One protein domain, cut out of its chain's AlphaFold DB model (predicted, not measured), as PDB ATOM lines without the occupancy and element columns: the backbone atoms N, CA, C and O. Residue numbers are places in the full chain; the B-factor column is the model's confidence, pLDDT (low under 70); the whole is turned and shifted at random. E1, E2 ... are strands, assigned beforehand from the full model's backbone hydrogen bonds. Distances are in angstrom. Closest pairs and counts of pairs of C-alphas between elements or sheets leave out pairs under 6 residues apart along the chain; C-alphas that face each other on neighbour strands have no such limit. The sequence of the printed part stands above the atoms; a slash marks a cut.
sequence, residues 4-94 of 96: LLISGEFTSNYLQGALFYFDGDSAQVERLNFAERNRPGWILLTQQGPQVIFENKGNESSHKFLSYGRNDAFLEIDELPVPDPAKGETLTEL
ATOM      1  N   LEU A   4     150.967  89.474 159.516       93.56
ATOM      2  CA  LEU A   4     151.638  90.058 158.359       93.56
ATOM      3  C   LEU A   4     150.936  91.367 158.003       93.56
ATOM      4  O   LEU A   4     149.768  91.361 157.623       93.56
ATOM      5  N   LEU A   5     151.659  92.476 158.107       93.25
ATOM      6  CA  LEU A   5     151.177  93.801 157.739       93.25
ATOM      7  C   LEU A   5     151.722  94.185 156.362       93.25
ATOM      8  O   LEU A   5     152.925  94.112 156.120       93.25
ATOM      9  N   ILE A   6     150.833  94.629 155.476       91.81
ATOM     10  CA  ILE A   6     151.184  95.206 154.182       91.81
ATOM     11  C   ILE A   6     150.626  96.628 154.152       91.81
ATOM     12  O   ILE A   6     149.417  96.826 154.272       91.81
ATOM     13  N   SER A   7     151.505  97.614 153.987       89.50
ATOM     14  CA  SER A   7     151.141  99.028 153.857       89.50
ATOM     15  C   SER A   7     151.905  99.669 152.703       89.50
ATOM     16  O   SER A   7     153.001  99.223 152.354       89.50
ATOM     17  N   GLY A   8     151.316 100.688 152.085       81.81
ATOM     18  CA  GLY A   8     151.930 101.416 150.983       81.81
ATOM     19  C   GLY A   8     150.926 102.301 150.260       81.81
ATOM     20  O   GLY A   8     149.736 102.291 150.559       81.81
ATOM     21  N   GLU A   9     151.409 103.059 149.282       74.56
ATOM     22  CA  GLU A   9     150.531 103.813 148.395       74.56
ATOM     23  C   GLU A   9     149.964 102.859 147.339       74.56
ATOM     24  O   GLU A   9     150.656 102.446 146.405       74.56
ATOM     25  N   PHE A  10     148.705 102.459 147.514       73.56
ATOM     26  CA  PHE A  10     147.996 101.662 146.521       73.56
ATOM     27  C   PHE A  10     147.217 102.588 145.587       73.56
ATOM     28  O   PHE A  10     146.651 103.592 146.007       73.56
ATOM     29  N   THR A  11     147.095 102.218 144.312       62.62
ATOM     30  CA  THR A  11     146.306 102.963 143.309       62.62
ATOM     31  C   THR A  11     144.789 102.947 143.573       62.62
ATOM     32  O   THR A  11     144.011 103.440 142.757       62.62
ATOM     33  N   SER A  12     144.352 102.376 144.699       60.84
ATOM     34  CA  SER A  12     142.964 102.336 145.150       60.84
ATOM     35  C   SER A  12     142.654 103.537 146.040       60.84
ATOM     36  O   SER A  12     143.356 103.810 147.009       60.84
ATOM     37  N   ASN A  13     141.548 104.226 145.758       59.66
ATOM     38  CA  ASN A  13     141.149 105.427 146.496       59.66
ATOM     39  C   ASN A  13     140.703 105.155 147.947       59.66
ATOM     40  O   ASN A  13     140.568 106.108 148.706       59.66
ATOM     41  N   TYR A  14     140.447 103.896 148.326       68.69
ATOM     42  CA  TYR A  14     139.742 103.558 149.575       68.69
ATOM     43  C   TYR A  14     140.514 102.655 150.542       68.69
ATOM     44  O   TYR A  14     140.174 102.605 151.718       68.69
ATOM     45  N   LEU A  15     141.529 101.926 150.070       81.44
ATOM     46  CA  LEU A  15     142.312 100.996 150.886       81.44
ATOM     47  C   LEU A  15     143.793 101.285 150.689       81.44
ATOM     48  O   LEU A  15     144.267 101.290 149.555       81.44
ATOM     49  N   GLN A  16     144.500 101.495 151.796       87.06
ATOM     50  CA  GLN A  16     145.925 101.839 151.820       87.06
ATOM     51  C   GLN A  16     146.783 100.753 152.491       87.06
ATOM     52  O   GLN A  16     148.007 100.848 152.573       87.06
ATOM     53  N   GLY A  17     146.151  99.662 152.922       91.75
ATOM     54  CA  GLY A  17     146.839  98.452 153.333       91.75
ATOM     55  C   GLY A  17     145.931  97.466 154.048       91.75
ATOM     56  O   GLY A  17     144.716  97.663 154.165       91.75
ATOM     57  N   ALA A  18     146.540  96.369 154.480       93.75
ATOM     58  CA  ALA A  18     145.864  95.324 155.223       93.75
ATOM     59  C   ALA A  18     146.817  94.597 156.176       93.75
ATOM     60  O   ALA A  18     148.005  94.430 155.893       93.75
ATOM     61  N   LEU A  19     146.264  94.118 157.285       95.81
ATOM     62  CA  LEU A  19     146.909  93.186 158.199       95.81
ATOM     63  C   LEU A  19     146.225  91.821 158.087       95.81
ATOM     64  O   LEU A  19     145.002  91.717 158.170       95.81
ATOM     65  N   PHE A  20     147.028  90.778 157.908       95.31
ATOM     66  CA  PHE A  20     146.604  89.381 157.882       95.31
ATOM     67  C   PHE A  20     147.037  88.694 159.172       95.31
ATOM     68  O   PHE A  20     148.191  88.821 159.584       95.31
ATOM     69  N   TYR A  21     146.135  87.950 159.803       93.88
ATOM     70  CA  TYR A  21     146.407  87.237 161.052       93.88
ATOM     71  C   TYR A  21     145.617  85.934 161.110       93.88
ATOM     72  O   TYR A  21     144.572  85.807 160.480       93.88
ATOM     73  N   PHE A  22     146.120  84.953 161.857       90.81
ATOM     74  CA  PHE A  22     145.363  83.734 162.132       90.81
ATOM     75  C   PHE A  22     144.446  83.963 163.334       90.81
ATOM     76  O   PHE A  22     144.938  84.252 164.430       90.81
ATOM     77  N   ASP A  23     143.139  83.830 163.127       88.38
ATOM     78  CA  ASP A  23     142.141  83.876 164.188       88.38
ATOM     79  C   ASP A  23     141.930  82.473 164.769       88.38
ATOM     80  O   ASP A  23     141.605  81.519 164.056       88.38
ATOM     81  N   GLY A  24     142.151  82.345 166.077       84.00
ATOM     82  CA  GLY A  24     142.063  81.063 166.774       84.00
ATOM     83  C   GLY A  24     140.633  80.537 166.878       84.00
ATOM     84  O   GLY A  24     140.441  79.322 166.861       84.00
ATOM     85  N   ASP A  25     139.647  81.436 166.934       86.06
ATOM     86  CA  ASP A  25     138.238  81.078 167.101       86.06
ATOM     87  C   ASP A  25     137.638  80.534 165.800       86.06
ATOM     88  O   ASP A  25     136.972  79.496 165.798       86.06
ATOM     89  N   SER A  26     137.891  81.207 164.674       87.12
ATOM     90  CA  SER A  26     137.418  80.767 163.355       87.12
ATOM     91  C   SER A  26     138.326  79.734 162.679       87.12
ATOM     92  O   SER A  26     137.914  79.125 161.688       87.12
ATOM     93  N   ALA A  27     139.542  79.524 163.199       89.56
ATOM     94  CA  ALA A  27     140.601  78.708 162.599       89.56
ATOM     95  C   ALA A  27     140.944  79.117 161.152       89.56
ATOM     96  O   ALA A  27     141.292  78.277 160.314       89.56
ATOM     97  N   GLN A  28     140.836  80.411 160.845       92.12
ATOM     98  CA  GLN A  28     141.066  80.969 159.515       92.12
ATOM     99  C   GLN A  28     142.052  82.135 159.552       92.12
ATOM    100  O   GLN A  28     142.314  82.740 160.590       92.12
ATOM    101  N   VAL A  29     142.616  82.452 158.383       92.56
ATOM    102  CA  VAL A  29     143.333  83.714 158.198       92.56
ATOM    103  C   VAL A  29     142.300  84.810 157.980       92.56
ATOM    104  O   VAL A  29     141.589  84.806 156.976       92.56
ATOM    105  N   GLU A  30     142.238  85.751 158.911       93.56
ATOM    106  CA  GLU A  30     141.416  86.946 158.813       93.56
ATOM    107  C   GLU A  30     142.222  88.127 158.260       93.56
ATOM    108  O   GLU A  30     143.461  88.135 158.241       93.56
ATOM    109  N   ARG A  31     141.489  89.133 157.775       93.12
ATOM    110  CA  ARG A  31     142.039  90.347 157.175       93.12
ATOM    111  C   ARG A  31     141.393  91.579 157.790       93.12
ATOM    112  O   ARG A  31     140.177  91.733 157.740       93.12
ATOM    113  N   LEU A  32     142.229  92.488 158.264       93.69
ATOM    114  CA  LEU A  32     141.875  93.829 158.711       93.69
ATOM    115  C   LEU A  32     142.357  94.824 157.657       93.69
ATOM    116  O   LEU A  32     143.519  94.770 157.264       93.69
ATOM    117  N   ASN A  33     141.481  95.705 157.179       92.50
ATOM    118  CA  ASN A  33     141.838  96.722 156.187       92.50
ATOM    119  C   ASN A  33     141.917  98.098 156.840       92.50
ATOM    120  O   ASN A  33     141.199  98.370 157.798       92.50
ATOM    121  N   PHE A  34     142.745  98.976 156.286       92.31
ATOM    122  CA  PHE A  34     142.820 100.373 156.706       92.31
ATOM    123  C   PHE A  34     142.998 101.293 155.496       92.31
ATOM    124  O   PHE A  34     143.461 100.877 154.428       92.31
ATOM    125  N   ALA A  35     142.598 102.552 155.666       89.75
ATOM    126  CA  ALA A  35     142.568 103.561 154.608       89.75
ATOM    127  C   ALA A  35     143.621 104.669 154.792       89.75
ATOM    128  O   ALA A  35     143.665 105.614 154.005       89.75
ATOM    129  N   GLU A  36     144.491 104.541 155.794       89.44
ATOM    130  CA  GLU A  36     145.507 105.542 156.102       89.44
ATOM    131  C   GLU A  36     146.669 105.513 155.116       89.44
ATOM    132  O   GLU A  36     147.345 104.500 154.952       89.44
ATOM    133  N   ARG A  37     146.927 106.660 154.479       85.62
ATOM    134  CA  ARG A  37     148.072 106.840 153.565       85.62
ATOM    135  C   ARG A  37     149.407 106.904 154.303       85.62
ATOM    136  O   ARG A  37     150.461 106.678 153.713       85.62
ATOM    137  N   ASN A  38     149.365 107.282 155.577       86.19
ATOM    138  CA  ASN A  38     150.549 107.343 156.418       86.19
ATOM    139  C   ASN A  38     151.010 105.929 156.774       86.19
ATOM    140  O   ASN A  38     150.213 104.995 156.812       86.19
ATOM    141  N   ARG A  39     152.301 105.771 157.073       89.31
ATOM    142  CA  ARG A  39     152.810 104.482 157.548       89.31
ATOM    143  C   ARG A  39     152.170 104.130 158.901       89.31
ATOM    144  O   ARG A  39     152.061 105.022 159.747       89.31
ATOM    145  N   PRO A  40     151.779 102.864 159.116       94.62
ATOM    146  CA  PRO A  40     151.393 102.381 160.435       94.62
ATOM    147  C   PRO A  40     152.553 102.561 161.419       94.62
ATOM    148  O   PRO A  40     153.689 102.240 161.076       94.62
ATOM    149  N   GLY A  41     152.273 103.066 162.620       95.75
ATOM    150  CA  GLY A  41     153.290 103.250 163.662       95.75
ATOM    151  C   GLY A  41     153.358 102.068 164.626       95.75
ATOM    152  O   GLY A  41     154.439 101.700 165.080       95.75
ATOM    153  N   TRP A  42     152.212 101.438 164.912       97.50
ATOM    154  CA  TRP A  42     152.141 100.337 165.873       97.50
ATOM    155  C   TRP A  42     151.158  99.245 165.457       97.50
ATOM    156  O   TRP A  42     150.173  99.488 164.755       97.50
ATOM    157  N   ILE A  43     151.405  98.038 165.966       97.00
ATOM    158  CA  ILE A  43     150.451  96.927 165.971       97.00
ATOM    159  C   ILE A  43     150.218  96.515 167.421       97.00
ATOM    160  O   ILE A  43     151.168  96.185 168.130       97.00
ATOM    161  N   LEU A  44     148.958  96.494 167.850       96.81
ATOM    162  CA  LEU A  44     148.560  95.849 169.098       96.81
ATOM    163  C   LEU A  44     148.033  94.452 168.775       96.81
ATOM    164  O   LEU A  44     147.092  94.306 168.001       96.81
ATOM    165  N   LEU A  45     148.610  93.422 169.379       95.00
ATOM    166  CA  LEU A  45     148.108  92.055 169.301       95.00
ATOM    167  C   LEU A  45     147.383  91.717 170.602       95.00
ATOM    168  O   LEU A  45     147.983  91.805 171.672       95.00
ATOM    169  N   THR A  46     146.116  91.309 170.507       92.81
ATOM    170  CA  THR A  46     145.298  90.864 171.647       92.81
ATOM    171  C   THR A  46     144.602  89.541 171.331       92.81
ATOM    172  O   THR A  46     144.581  89.102 170.179       92.81
ATOM    173  N   GLN A  47     144.003  88.902 172.339       88.31
ATOM    174  CA  GLN A  47     143.199  87.693 172.125       88.31
ATOM    175  C   GLN A  47     141.892  87.980 171.370       88.31
ATOM    176  O   GLN A  47     141.377  87.105 170.688       88.31
ATOM    177  N   GLN A  48     141.370  89.204 171.463       87.69
ATOM    178  CA  GLN A  48     140.136  89.645 170.806       87.69
ATOM    179  C   GLN A  48     140.353  90.011 169.328       87.69
ATOM    180  O   GLN A  48     139.392  90.185 168.577       87.69
ATOM    181  N   GLY A  49     141.615  90.129 168.916       91.06
ATOM    182  CA  GLY A  49     142.034  90.484 167.568       91.06
ATOM    183  C   GLY A  49     143.117  91.567 167.564       91.06
ATOM    184  O   GLY A  49     143.339  92.248 168.573       91.06
ATOM    185  N   PRO A  50     143.827  91.728 166.442       95.31
ATOM    186  CA  PRO A  50     144.838  92.760 166.310       95.31
ATOM    187  C   PRO A  50     144.218  94.143 166.084       95.31
ATOM    188  O   PRO A  50     143.078  94.273 165.629       95.31
ATOM    189  N   GLN A  51     145.021  95.170 166.337       97.06
ATOM    190  CA  GLN A  51     144.765  96.541 165.921       97.06
ATOM    191  C   GLN A  51     145.986  97.119 165.203       97.06
ATOM    192  O   GLN A  51     147.124  96.829 165.578       97.06
ATOM    193  N   VAL A  52     145.744  97.950 164.192       97.31
ATOM    194  CA  VAL A  52     146.773  98.725 163.487       97.31
ATOM    195  C   VAL A  52     146.582 100.192 163.836       97.31
ATOM    196  O   VAL A  52     145.490 100.725 163.649       97.31
ATOM    197  N   ILE A  53     147.633 100.831 164.348       97.25
ATOM    198  CA  ILE A  53     147.560 102.177 164.916       97.25
ATOM    199  C   ILE A  53     148.455 103.131 164.125       97.25
ATOM    200  O   ILE A  53     149.620 102.836 163.837       97.25
ATOM    201  N   PHE A  54     147.903 104.297 163.809       95.38
ATOM    202  CA  PHE A  54     148.538 105.371 163.056       95.38
ATOM    203  C   PHE A  54     148.605 106.638 163.896       95.38
ATOM    204  O   PHE A  54     147.695 106.924 164.672       95.38
ATOM    205  N   GLU A  55     149.642 107.443 163.684       94.25
ATOM    206  CA  GLU A  55     149.584 108.857 164.056       94.25
ATOM    207  C   GLU A  55     148.545 109.571 163.182       94.25
ATOM    208  O   GLU A  55     148.565 109.450 161.952       94.25
ATOM    209  N   ASN A  56     147.673 110.365 163.798       92.38
ATOM    210  CA  ASN A  56     146.736 111.207 163.067       92.38
ATOM    211  C   ASN A  56     147.462 112.452 162.525       92.38
ATOM    212  O   ASN A  56     147.632 113.447 163.227       92.38
ATOM    213  N   LYS A  57     147.901 112.403 161.261       85.75
ATOM    214  CA  LYS A  57     148.558 113.542 160.582       85.75
ATOM    215  C   LYS A  57     147.602 114.393 159.744       85.75
ATOM    216  O   LYS A  57     148.011 115.436 159.240       85.75
ATOM    217  N   GLY A  58     146.361 113.942 159.556       72.31
ATOM    218  CA  GLY A  58     145.396 114.563 158.643       72.31
ATOM    219  C   GLY A  58     144.703 115.807 159.204       72.31
ATOM    220  O   GLY A  58     144.154 116.584 158.430       72.31
ATOM    221  N   ASN A  59     144.738 116.021 160.528       67.69
ATOM    222  CA  ASN A  59     143.970 117.056 161.245       67.69
ATOM    223  C   ASN A  59     142.444 116.997 161.009       67.69
ATOM    224  O   ASN A  59     141.737 117.951 161.325       67.69
ATOM    225  N   GLU A  60     141.925 115.895 160.462       72.25
ATOM    226  CA  GLU A  60     140.483 115.682 160.249       72.25
ATOM    227  C   GLU A  60     139.759 115.307 161.554       72.25
ATOM    228  O   GLU A  60     138.550 115.488 161.673       72.25
ATOM    229  N   SER A  61     140.524 114.864 162.557       84.00
ATOM    230  CA  SER A  61     140.093 114.597 163.932       84.00
ATOM    231  C   SER A  61     141.011 115.315 164.929       84.00
ATOM    232  O   SER A  61     142.178 115.580 164.626       84.00
ATOM    233  N   SER A  62     140.491 115.626 166.124       90.31
ATOM    234  CA  SER A  62     141.257 116.196 167.243       90.31
ATOM    235  C   SER A  62     142.087 115.169 168.017       90.31
ATOM    236  O   SER A  62     142.879 115.566 168.871       90.31
ATOM    237  N   HIS A  63     141.892 113.875 167.755       95.19
ATOM    238  CA  HIS A  63     142.590 112.806 168.460       95.19
ATOM    239  C   HIS A  63     143.992 112.568 167.904       95.19
ATOM    240  O   HIS A  63     144.260 112.810 166.727       95.19
ATOM    241  N   LYS A  64     144.903 112.067 168.739       94.69
ATOM    242  CA  LYS A  64     146.313 111.883 168.348       94.69
ATOM    243  C   LYS A  64     146.564 110.666 167.462       94.69
ATOM    244  O   LYS A  64     147.494 110.693 166.656       94.69
ATOM    245  N   PHE A  65     145.767 109.613 167.607       96.00
ATOM    246  CA  PHE A  65     145.964 108.352 166.905       96.00
ATOM    247  C   PHE A  65     144.662 107.811 166.324       96.00
ATOM    248  O   PHE A  65     143.576 108.042 166.859       96.00
ATOM    249  N   LEU A  66     144.806 107.038 165.253       95.81
ATOM    250  CA  LEU A  66     143.727 106.313 164.586       95.81
ATOM    251  C   LEU A  66     144.008 104.816 164.713       95.81
ATOM    252  O   LEU A  66     145.108 104.372 164.384       95.81
ATOM    253  N   SER A  67     143.041 104.042 165.196       96.75
ATOM    254  CA  SER A  67     143.170 102.599 165.414       96.75
ATOM    255  C   SER A  67     142.129 101.840 164.600       96.75
ATOM    256  O   SER A  67     140.930 102.082 164.728       96.75
ATOM    257  N   TYR A  68     142.602 100.908 163.776       96.50
ATOM    258  CA  TYR A  68     141.781  99.993 162.988       96.50
ATOM    259  C   TYR A  68     141.816  98.612 163.627       96.50
ATOM    260  O   TYR A  68     142.890  98.153 164.012       96.50
ATOM    261  N   GLY A  69     140.673  97.935 163.711       95.69
ATOM    262  CA  GLY A  69     140.504  96.640 164.371       95.69
ATOM    263  C   GLY A  69     139.669  95.643 163.567       95.69
ATOM    264  O   GLY A  69     139.232  95.904 162.444       95.69
ATOM    265  N   ARG A  70     139.438  94.468 164.164       91.31
ATOM    266  CA  ARG A  70     138.547  93.423 163.630       91.31
ATOM    267  C   ARG A  70     137.144  93.978 163.334       91.31
ATOM    268  O   ARG A  70     136.668  94.860 164.045       91.31
ATOM    269  N   ASN A  71     136.466  93.417 162.328       89.19
ATOM    270  CA  ASN A  71     135.110  93.805 161.899       89.19
ATOM    271  C   ASN A  71     134.984  95.287 161.506       89.19
ATOM    272  O   ASN A  71     133.991  95.930 161.843       89.19
ATOM    273  N   ASP A  72     136.006  95.822 160.834       89.31
ATOM    274  CA  ASP A  72     136.086  97.229 160.420       89.31
ATOM    275  C   ASP A  72     135.930  98.216 161.597       89.31
ATOM    276  O   ASP A  72     135.484  99.352 161.423       89.31
ATOM    277  N   ALA A  73     136.301  97.788 162.811       94.25
ATOM    278  CA  ALA A  73     136.318  98.662 163.973       94.25
ATOM    279  C   ALA A  73     137.306  99.810 163.745       94.25
ATOM    280  O   ALA A  73     138.446  99.590 163.337       94.25
ATOM    281  N   PHE A  74     136.864 101.026 164.048       94.69
ATOM    282  CA  PHE A  74     137.658 102.238 163.933       94.69
ATOM    283  C   PHE A  74     137.500 103.063 165.204       94.69
ATOM    284  O   PHE A  74     136.377 103.300 165.656       94.69
ATOM    285  N   LEU A  75     138.623 103.468 165.787       95.56
ATOM    286  CA  LEU A  75     138.675 104.259 167.009       95.56
ATOM    287  C   LEU A  75     139.651 105.417 166.836       95.56
ATOM    288  O   LEU A  75     140.752 105.250 166.313       95.56
ATOM    289  N   GLU A  76     139.263 106.567 167.365       95.69
ATOM    290  CA  GLU A  76     140.120 107.735 167.504       95.69
ATOM    291  C   GLU A  76     140.528 107.842 168.977       95.69
ATOM    292  O   GLU A  76     139.670 107.827 169.863       95.69
ATOM    293  N   ILE A  77     141.832 107.850 169.254       96.19
ATOM    294  CA  ILE A  77     142.367 107.737 170.619       96.19
ATOM    295  C   ILE A  77     143.469 108.768 170.870       96.19
ATOM    296  O   ILE A  77     144.227 109.133 169.973       96.19
ATOM    297  N   ASP A  78     143.578 109.233 172.114       96.38
ATOM    298  CA  ASP A  78     144.581 110.230 172.523       96.38
ATOM    299  C   ASP A  78     145.830 109.631 173.167       96.38
ATOM    300  O   ASP A  78     146.844 110.318 173.337       96.38
ATOM    301  N   GLU A  79     145.760 108.352 173.518       96.69
ATOM    302  CA  GLU A  79     146.816 107.599 174.180       96.69
ATOM    303  C   GLU A  79     146.942 106.230 173.517       96.69
ATOM    304  O   GLU A  79     145.942 105.632 173.109       96.69
ATOM    305  N   LEU A  80     148.176 105.734 173.397       97.31
ATOM    306  CA  LEU A  80     148.409 104.378 172.913       97.31
ATOM    307  C   LEU A  80     147.836 103.366 173.920       97.31
ATOM    308  O   LEU A  80     148.006 103.558 175.129       97.31
ATOM    309  N   PRO A  81     147.201 102.276 173.458       95.81
ATOM    310  CA  PRO A  81     146.728 101.225 174.345       95.81
ATOM    311  C   PRO A  81     147.881 100.637 175.159       95.81
ATOM    312  O   PRO A  81     148.947 100.338 174.619       95.81
ATOM    313  N   VAL A  82     147.657 100.428 176.454       95.88
ATOM    314  CA  VAL A  82     148.616  99.738 177.321       95.88
ATOM    315  C   VAL A  82     148.331  98.237 177.237       95.88
ATOM    316  O   VAL A  82     147.260  97.823 177.685       95.88
ATOM    317  N   PRO A  83     149.235  97.417 176.666       95.31
ATOM    318  CA  PRO A  83     149.015  95.978 176.577       95.31
ATOM    319  C   PRO A  83     149.067  95.337 177.969       95.31
ATOM    320  O   PRO A  83     149.867  95.747 178.812       95.31
ATOM    321  N   ASP A  84     148.257  94.302 178.193       95.50
ATOM    322  CA  ASP A  84     148.329  93.416 179.358       95.50
ATOM    323  C   ASP A  84     149.157  92.144 179.045       95.50
ATOM    324  O   ASP A  84     148.647  91.192 178.436       95.50
ATOM    325  N   PRO A  85     150.429  92.052 179.494       92.19
ATOM    326  CA  PRO A  85     151.273  90.894 179.207       92.19
ATOM    327  C   PRO A  85     150.757  89.604 179.851       92.19
ATOM    328  O   PRO A  85     151.047  88.518 179.352       92.19
ATOM    329  N   ALA A  86     149.972  89.693 180.935       94.06
ATOM    330  CA  ALA A  86     149.389  88.516 181.576       94.06
ATOM    331  C   ALA A  86     148.321  87.853 180.691       94.06
ATOM    332  O   ALA A  86     148.065  86.657 180.823       94.06
ATOM    333  N   LYS A  87     147.742  88.609 179.749       91.56
ATOM    334  CA  LYS A  87     146.845  88.109 178.697       91.56
ATOM    335  C   LYS A  87     147.573  87.787 177.391       91.56
ATOM    336  O   LYS A  87     146.937  87.357 176.430       91.56
ATOM    337  N   GLY A  88     148.896  87.950 177.355       90.44
ATOM    338  CA  GLY A  88     149.700  87.774 176.149       90.44
ATOM    339  C   GLY A  88     149.500  88.886 175.121       90.44
ATOM    340  O   GLY A  88     149.688  88.638 173.929       90.44
ATOM    341  N   GLU A  89     149.086  90.077 175.560       95.00
ATOM    342  CA  GLU A  89     148.965  91.242 174.692       95.00
ATOM    343  C   GLU A  89     150.333  91.887 174.468       95.00
ATOM    344  O   GLU A  89     151.151  91.992 175.387       95.00
ATOM    345  N   THR A  90     150.565  92.358 173.245       95.88
ATOM    346  CA  THR A  90     151.825  93.004 172.871       95.88
ATOM    347  C   THR A  90     151.543  94.200 171.981       95.88
ATOM    348  O   THR A  90     150.892  94.056 170.948       95.88
ATOM    349  N   LEU A  91     152.079  95.360 172.357       97.19
ATOM    350  CA  LEU A  91     152.177  96.519 171.478       97.19
ATOM    351  C   LEU A  91     153.571  96.530 170.848       97.19
ATOM    352  O   LEU A  91     154.577  96.554 171.557       97.19
ATOM    353  N   THR A  92     153.632  96.491 169.525       96.06
ATOM    354  CA  THR A  92     154.880  96.519 168.762       96.06
ATOM    355  C   THR A  92     154.944  97.808 167.962       96.06
ATOM    356  O   THR A  92     154.072  98.059 167.133       96.06
ATOM    357  N   GLU A  93     155.968  98.614 168.220       96.44
ATOM    358  CA  GLU A  93     156.338  99.744 167.369       96.44
ATOM    359  C   GLU A  93     156.987  99.223 166.084       96.44
ATOM    360  O   GLU A  93     157.786  98.285 166.116       96.44
ATOM    361  N   LEU A  94     156.592  99.796 164.953       93.38
ATOM    362  CA  LEU A  94     157.090  99.418 163.639       93.38
ATOM    363  C   LEU A  94     158.238 100.341 163.242       93.38
ATOM    364  O   LEU A  94     158.133 101.561 163.355       93.38
TER     365      LEU A  94
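This is residues 4 to 94 of the 96 residues of an uncharacterized protein of Pseudomonas sp. DR 5-09 (UniProt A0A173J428). Two antiparallel sheets, partly face to face, make a sandwich: a small sheet of three strands, E1 E2 E3, covers part of one face of a larger, strongly twisted sheet of five, E7 E6 E5 E4 E8. The long link of residues 78 to 89 runs past the larger sheet on the side away from the small one and leads from one edge strand, E7, to the other, E8. The printed part has 91 residues with eight named strands, E1 to E8 in order along the chain, and no named helix; the class is all strand, though under half of the residues, 40 of 91, are in named elements. The whole is compact, with a radius of gyration of the C-alphas of 13.0 A and spans of 35 by 29 by 21 A.

E1, residues 4 to 7, and E2, residues 17 to 23, form a hairpin, with N 6 and O 18 2.9 A apart, within hydrogen-bond range. E2 and E3, residues 28 to 34, form the next hairpin, with N 19 and O 32 at 2.8 A; E1 E2 E3 is a meander, each strand the antiparallel neighbour of the one before. The short link from E3 to E4, residues 42 to 45, changes from the one sheet to the other. E4, E5, residues 51 to 55, E6, residues 65 to 69, and E7, residues 74 to 77, form a second meander; N 44 and O 51 are 2.9 A apart, N 52 and O 68 2.9 A, and N 67 and O 75 2.8 A. E8, residues 90 to 93, is antiparallel to E4 at 165 degrees, with N 45 and O 90 at 2.8 A. Between the sheets, the closest C-alphas of E3 and E6 are those of Phe 34 and Tyr 68, 6.4 A apart, and those of E2 and E5 are Leu 19 and Val 52, 7.7 A apart. E3 and E5 are near each other, while E1 is apart from E4, E5, E6, E7 and E8. The parts of the sheets that face each other are 10.9 A centre to centre, their best planes 16 degrees apart and their strands at 29 degrees.

E1 begins at C-alpha 4, (151.638, 90.058, 158.359). E2 and E3 are the longest strands, 18.8 A and 19.7 A from first to last C-alpha; E3 ends at C-alpha 34, (142.820, 100.373, 156.706). E5 is 13.4 A and E6 13.2 A long. E8 ends at C-alpha 93, (156.338, 99.744, 167.369).

The C-alphas farthest apart, those of Thr 11 and Ala 86, are 41.0 A from each other. The printed part has no cut, and the link E7 to E8 is long. Mean pLDDT of the printed part is 90.3; residues 11 to 14 and residue 59 are under 70.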